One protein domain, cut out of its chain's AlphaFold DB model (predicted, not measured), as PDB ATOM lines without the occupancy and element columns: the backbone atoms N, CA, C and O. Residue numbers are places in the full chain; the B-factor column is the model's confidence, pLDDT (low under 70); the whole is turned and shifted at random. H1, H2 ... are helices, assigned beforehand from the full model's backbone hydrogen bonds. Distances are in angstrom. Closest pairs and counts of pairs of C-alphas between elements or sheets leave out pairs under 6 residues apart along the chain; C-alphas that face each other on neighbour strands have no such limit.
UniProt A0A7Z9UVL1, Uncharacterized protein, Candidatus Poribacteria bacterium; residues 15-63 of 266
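What this domain is: This is residues 15 to 63 of the 266 residues of an uncharacterized protein of Candidatus Poribacteria bacterium (UniProt A0A7Z9UVL1). A long, straight helix, H2, makes one arm of an open, extended model; a long link joins it to a small looped head with the short helix H1. Residues 35 to 63, with H2 among them, stand free. The printed part has 49 residues, with two named helices in the order H1, H2 and no named strand. The class is all helix, though under half of the residues are in named elements. It is extended and flat, with a radius of gyration of the C-alphas of 18.3 A and spans of 49 by 27 by 15 A.

How they stand to each other: H2, residues 38 to 57, is apart from H1, residues 15 to 18, with no C-alpha of the one within 8 A of the other. In H2 every O i to N i+4 pair is within hydrogen-bond range. H1 is too short for such a pair; its one O i to N i+3 pair is within range.

Where its parts are: H2 runs 28.7 A from C-alpha 38 at (118.724, 146.166, 86.805) to C-alpha 57 at (98.436, 147.946, 107.035). H1 begins at C-alpha 15, (103.652, 141.209, 70.638), and is 5.1 A long.

The domain as a whole: The C-alphas farthest apart, of Glu 28 and Lys 59, are 50.5 A apart. The link of residues 19 to 37 is long. The printed part has no cut, and no printed residue has a pLDDT under 70.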
ATOM      1  N   ASP A  15     104.760 141.007  71.561       90.62
ATOM      2  CA  ASP A  15     103.652 141.209  70.638       90.62
ATOM      3  C   ASP A  15     103.566 142.680  70.174       90.62
ATOM      4  O   ASP A  15     103.262 142.927  69.010       90.62
ATOM      5  N   GLY A  16     103.995 143.628  71.023       91.06
ATOM      6  CA  GLY A  16     104.254 145.056  70.741       91.06
ATOM      7  C   GLY A  16     105.142 145.279  69.541       91.06
ATOM      8  O   GLY A  16     104.860 146.086  68.658       91.06
ATOM      9  N   LEU A  17     106.232 144.531  69.533       92.31
ATOM     10  CA  LEU A  17     107.306 144.684  68.570       92.31
ATOM     11  C   LEU A  17     107.029 143.916  67.278       92.31
ATOM     12  O   LEU A  17     107.478 144.335  66.216       92.31
ATOM     13  N   ASN A  18     106.301 142.800  67.371       94.19
ATOM     14  CA  ASN A  18     106.212 141.824  66.288       94.19
ATOM     15  C   ASN A  18     104.819 141.707  65.652       94.19
ATOM     16  O   ASN A  18     104.726 141.245  64.518       94.19
ATOM     17  N   PHE A  19     103.740 142.110  66.329       94.44
ATOM     18  CA  PHE A  19     102.363 141.881  65.852       94.44
ATOM     19  C   PHE A  19     101.458 143.114  65.926       94.44
ATOM     20  O   PHE A  19     100.252 143.024  65.691       94.44
ATOM     21  N   LYS A  20     102.024 144.277  66.256       93.75
ATOM     22  CA  LYS A  20     101.295 145.544  66.277       93.75
ATOM     23  C   LYS A  20     100.587 145.793  64.941       93.75
ATOM     24  O   LYS A  20     101.092 145.417  63.887       93.75
ATOM     25  N   ASP A  21      99.426 146.442  64.999       93.69
ATOM     26  CA  ASP A  21      98.644 146.844  63.827       93.69
ATOM     27  C   ASP A  21      98.242 145.648  62.928       93.69
ATOM     28  O   ASP A  21      98.056 145.782  61.717       93.69
ATOM     29  N   GLY A  22      98.086 144.459  63.525       91.75
ATOM     30  CA  GLY A  22      97.693 143.221  62.848       91.75
ATOM     31  C   GLY A  22      98.797 142.580  62.007       91.75
ATOM     32  O   GLY A  22      98.501 141.745  61.149       91.75
ATOM     33  N   LEU A  23     100.059 142.964  62.220       93.19
ATOM     34  CA  LEU A  23     101.195 142.323  61.564       93.19
ATOM     35  C   LEU A  23     101.301 140.853  61.980       93.19
ATOM     36  O   LEU A  23     101.113 140.495  63.138       93.19
ATOM     37  N   ASN A  24     101.666 139.996  61.028       92.12
ATOM     38  CA  ASN A  24     101.986 138.595  61.281       92.12
ATOM     39  C   ASN A  24     103.457 138.342  60.936       92.12
ATOM     40  O   ASN A  24     103.773 137.715  59.924       92.12
ATOM     41  N   THR A  25     104.356 138.927  61.730       94.69
ATOM     42  CA  THR A  25     105.798 138.884  61.464       94.69
ATOM     43  C   THR A  25     106.298 137.435  61.500       94.69
ATOM     44  O   THR A  25     106.076 136.745  62.501       94.69
ATOM     45  N   PRO A  26     106.978 136.951  60.443       95.94
ATOM     46  CA  PRO A  26     107.582 135.624  60.435       95.94
ATOM     47  C   PRO A  26     108.596 135.453  61.564       95.94
ATOM     48  O   PRO A  26     109.268 136.406  61.961       95.94
ATOM     49  N   ARG A  27     108.733 134.228  62.076       94.50
ATOM     50  CA  ARG A  27     109.538 133.939  63.274       94.50
ATOM     51  C   ARG A  27     110.997 134.372  63.137       94.50
ATOM     52  O   ARG A  27     111.600 134.830  64.100       94.50
ATOM     53  N   GLU A  28     111.559 134.232  61.948       97.06
ATOM     54  CA  GLU A  28     112.924 134.621  61.604       97.06
ATOM     55  C   GLU A  28     113.165 136.141  61.640       97.06
ATOM     56  O   GLU A  28     114.315 136.570  61.703       97.06
ATOM     57  N   GLN A  29     112.100 136.947  61.632       96.56
ATOM     58  CA  GLN A  29     112.143 138.411  61.700       96.56
ATOM     59  C   GLN A  29     111.771 138.948  63.089       96.56
ATOM     60  O   GLN A  29     111.677 140.161  63.269       96.56
ATOM     61  N   TRP A  30     111.541 138.072  64.072       96.12
ATOM     62  CA  TRP A  30     111.128 138.510  65.399       96.12
ATOM     63  C   TRP A  30     112.212 139.324  66.098       96.12
ATOM     64  O   TRP A  30     113.359 138.899  66.250       96.12
ATOM     65  N   ILE A  31     111.800 140.480  66.599       94.81
ATOM     66  CA  ILE A  31     112.603 141.354  67.437       94.81
ATOM     67  C   ILE A  31     112.520 140.830  68.879       94.81
ATOM     68  O   ILE A  31     111.412 140.647  69.404       94.81
ATOM     69  N   PRO A  32     113.666 140.576  69.541       92.94
ATOM     70  CA  PRO A  32     113.685 140.130  70.925       92.94
ATOM     71  C   PRO A  32     113.184 141.230  71.864       92.94
ATOM     72  O   PRO A  32     113.413 142.419  71.645       92.94
ATOM     73  N   VAL A  33     112.528 140.818  72.948       92.94
ATOM     74  CA  VAL A  33     111.968 141.753  73.925       92.94
ATOM     75  C   VAL A  33     113.094 142.442  74.706       92.94
ATOM     76  O   VAL A  33     113.890 141.748  75.355       92.94
ATOM     77  N   PRO A  34     113.169 143.785  74.691       92.94
ATOM     78  CA  PRO A  34     114.193 144.519  75.414       92.94
ATOM     79  C   PRO A  34     114.037 144.338  76.927       92.94
ATOM     80  O   PRO A  34     112.930 144.340  77.472       92.94
ATOM     81  N   GLN A  35     115.174 144.181  77.603       93.56
ATOM     82  CA  GLN A  35     115.248 144.063  79.056       93.56
ATOM     83  C   GLN A  35     115.421 145.448  79.691       93.56
ATOM     84  O   GLN A  35     116.069 146.329  79.123       93.56
ATOM     85  N   ARG A  36     114.858 145.630  80.881       93.44
ATOM     86  CA  ARG A  36     115.062 146.808  81.724       93.44
ATOM     87  C   ARG A  36     116.463 146.790  82.338       93.44
ATOM     88  O   ARG A  36     116.995 145.715  82.621       93.44
ATOM     89  N   PRO A  37     117.047 147.965  82.622       95.75
ATOM     90  CA  PRO A  37     118.211 148.057  83.492       95.75
ATOM     91  C   PRO A  37     117.915 147.464  84.875       95.75
ATOM     92  O   PRO A  37     116.838 147.683  85.426       95.75
ATOM     93  N   MET A  38     118.893 146.787  85.481       94.31
ATOM     94  CA  MET A  38     118.724 146.166  86.805       94.31
ATOM     95  C   MET A  38     118.260 147.150  87.884       94.31
ATOM     96  O   MET A  38     117.436 146.787  88.712       94.31
ATOM     97  N   ALA A  39     118.733 148.399  87.844       95.50
ATOM     98  CA  ALA A  39     118.309 149.431  88.788       95.50
ATOM     99  C   ALA A  39     116.797 149.726  88.710       95.50
ATOM    100  O   ALA A  39     116.166 149.928  89.743       95.50
ATOM    101  N   GLU A  40     116.198 149.703  87.511       94.12
ATOM    102  CA  GLU A  40     114.742 149.849  87.362       94.12
ATOM    103  C   GLU A  40     113.998 148.632  87.909       94.12
ATOM    104  O   GLU A  40     112.974 148.789  88.566       94.12
ATOM    105  N   VAL A  41     114.509 147.423  87.652       92.62
ATOM    106  CA  VAL A  41     113.912 146.183  88.169       92.62
ATOM    107  C   VAL A  41     113.893 146.203  89.699       92.62
ATOM    108  O   VAL A  41     112.860 145.912  90.299       92.62
ATOM    109  N   THR A  42     115.002 146.608  90.328       94.00
ATOM    110  CA  THR A  42     115.095 146.779  91.784       94.00
ATOM    111  C   THR A  42     114.089 147.808  92.290       94.00
ATOM    112  O   THR A  42     113.320 147.494  93.192       94.00
ATOM    113  N   ALA A  43     114.010 148.985  91.664       92.94
ATOM    114  CA  ALA A  43     113.063 150.024  92.069       92.94
ATOM    115  C   ALA A  43     111.592 149.581  91.938       92.94
ATOM    116  O   ALA A  43     110.769 149.894  92.795       92.94
ATOM    117  N   ILE A  44     111.243 148.825  90.888       90.81
ATOM    118  CA  ILE A  44     109.900 148.242  90.731       90.81
ATOM    119  C   ILE A  44     109.621 147.234  91.851       90.81
ATOM    120  O   ILE A  44     108.520 147.237  92.396       90.81
ATOM    121  N   SER A  45     110.595 146.387  92.197       90.88
ATOM    122  CA  SER A  45     110.463 145.430  93.302       90.88
ATOM    123  C   SER A  45     110.209 146.143  94.630       90.88
ATOM    124  O   SER A  45     109.239 145.828  95.307       90.88
ATOM    125  N   GLU A  46     111.011 147.158  94.957       94.19
ATOM    126  CA  GLU A  46     110.847 147.956  96.180       94.19
ATOM    127  C   GLU A  46     109.480 148.657  96.223       94.19
ATOM    128  O   GLU A  46     108.815 148.680  97.257       94.19
ATOM    129  N   ALA A  47     109.013 149.190  95.089       92.00
ATOM    130  CA  ALA A  47     107.689 149.804  94.994       92.00
ATOM    131  C   ALA A  47     106.548 148.790  95.191       92.00
ATOM    132  O   ALA A  47     105.522 149.126  95.788       92.00
ATOM    133  N   ILE A  48     106.710 147.555  94.701       90.69
ATOM    134  CA  ILE A  48     105.763 146.459  94.938       90.69
ATOM    135  C   ILE A  48     105.721 146.116  96.427       90.69
ATOM    136  O   ILE A  48     104.627 146.018  96.978       90.69
ATOM    137  N   ASP A  49     106.878 145.973  97.072       91.44
ATOM    138  CA  ASP A  49     106.961 145.647  98.497       91.44
ATOM    139  C   ASP A  49     106.293 146.735  99.348       91.44
ATOM    140  O   ASP A  49     105.411 146.429 100.151       91.44
ATOM    141  N   LEU A  50     106.584 148.012  99.077       93.31
ATOM    142  CA  LEU A  50     105.924 149.150  99.732       93.31
ATOM    143  C   LEU A  50     104.400 149.139  99.543       93.31
ATOM    144  O   LEU A  50     103.645 149.434 100.471       93.31
ATOM    145  N   PHE A  51     103.921 148.797  98.344       89.94
ATOM    146  CA  PHE A  51     102.486 148.683  98.091       89.94
ATOM    147  C   PHE A  51     101.857 147.520  98.870       89.94
ATOM    148  O   PHE A  51     100.763 147.669  99.417       89.94
ATOM    149  N   LEU A  52     102.529 146.369  98.941       88.19
ATOM    150  CA  LEU A  52     102.051 145.217  99.704       88.19
ATOM    151  C   LEU A  52     102.032 145.508 101.210       88.19
ATOM    152  O   LEU A  52     101.060 145.151 101.874       88.19
ATOM    153  N   GLU A  53     103.040 146.208 101.733       90.69
ATOM    154  CA  GLU A  53     103.062 146.700 103.114       90.69
ATOM    155  C   GLU A  53     101.893 147.651 103.393       90.69
ATOM    156  O   GLU A  53     101.191 147.499 104.394       90.69
ATOM    157  N   PHE A  54     101.632 148.600 102.489       90.75
ATOM    158  CA  PHE A  54     100.480 149.494 102.592       90.75
ATOM    159  C   PHE A  54      99.158 148.713 102.640       90.75
ATOM    160  O   PHE A  54      98.363 148.912 103.558       90.75
ATOM    161  N   VAL A  55      98.937 147.777 101.710       89.44
ATOM    162  CA  VAL A  55      97.720 146.943 101.680       89.44
ATOM    163  C   VAL A  55      97.559 146.138 102.973       89.44
ATOM    164  O   VAL A  55      96.450 146.055 103.504       89.44
ATOM    165  N   ALA A  56      98.651 145.573 103.496       86.38
ATOM    166  CA  ALA A  56      98.637 144.834 104.755       86.38
ATOM    167  C   ALA A  56      98.256 145.728 105.952       86.38
ATOM    168  O   ALA A  56      97.498 145.298 106.825       86.38
ATOM    169  N   ASN A  57      98.723 146.980 105.972       91.81
ATOM    170  CA  ASN A  57      98.436 147.946 107.035       91.81
ATOM    171  C   ASN A  57      97.001 148.496 106.991       91.81
ATOM    172  O   ASN A  57      96.394 148.696 108.044       91.81
ATOM    173  N   GLU A  58      96.423 148.674 105.800       91.06
ATOM    174  CA  GLU A  58      95.042 149.155 105.616       91.06
ATOM    175  C   GLU A  58      93.969 148.120 106.010       91.06
ATOM    176  O   GLU A  58      92.771 148.383 105.908       91.06
ATOM    177  N   LYS A  59      94.370 146.924 106.473       81.19
ATOM    178  CA  LYS A  59      93.464 145.816 106.838       81.19
ATOM    179  C   LYS A  59      92.486 145.447 105.714       81.19
ATOM    180  O   LYS A  59      91.388 144.952 105.979       81.19
ATOM    181  N   ILE A  60      92.877 145.668 104.458       83.88
ATOM    182  CA  ILE A  60      92.098 145.257 103.290       83.88
ATOM    183  C   ILE A  60      92.210 143.729 103.178       83.88
ATOM    184  O   ILE A  60      93.327 143.214 103.109       83.88
ATOM    185  N   PRO A  61      91.094 142.977 103.148       83.12
ATOM    186  CA  PRO A  61      91.151 141.528 102.998       83.12
ATOM    187  C   PRO A  61      91.828 141.135 101.682       83.12
ATOM    188  O   PRO A  61      91.349 141.473 100.596       83.12
ATOM    189  N   VAL A  62      92.930 140.395 101.778       85.62
ATOM    190  CA  VAL A  62      93.578 139.771 100.624       85.62
ATOM    191  C   VAL A  62      92.889 138.438 100.372       85.62
ATOM    192  O   VAL A  62      92.837 137.595 101.261       85.62
ATOM    193  N   VAL A  63      92.356 138.267  99.166       88.62
ATOM    194  CA  VAL A  63      91.690 137.035  98.735       88.62
ATOM    195  C   VAL A  63      92.289 136.535  97.429       88.62
ATOM    196  O   VAL A  63      92.731 137.304  96.572       88.62
TER     197      VAL A  63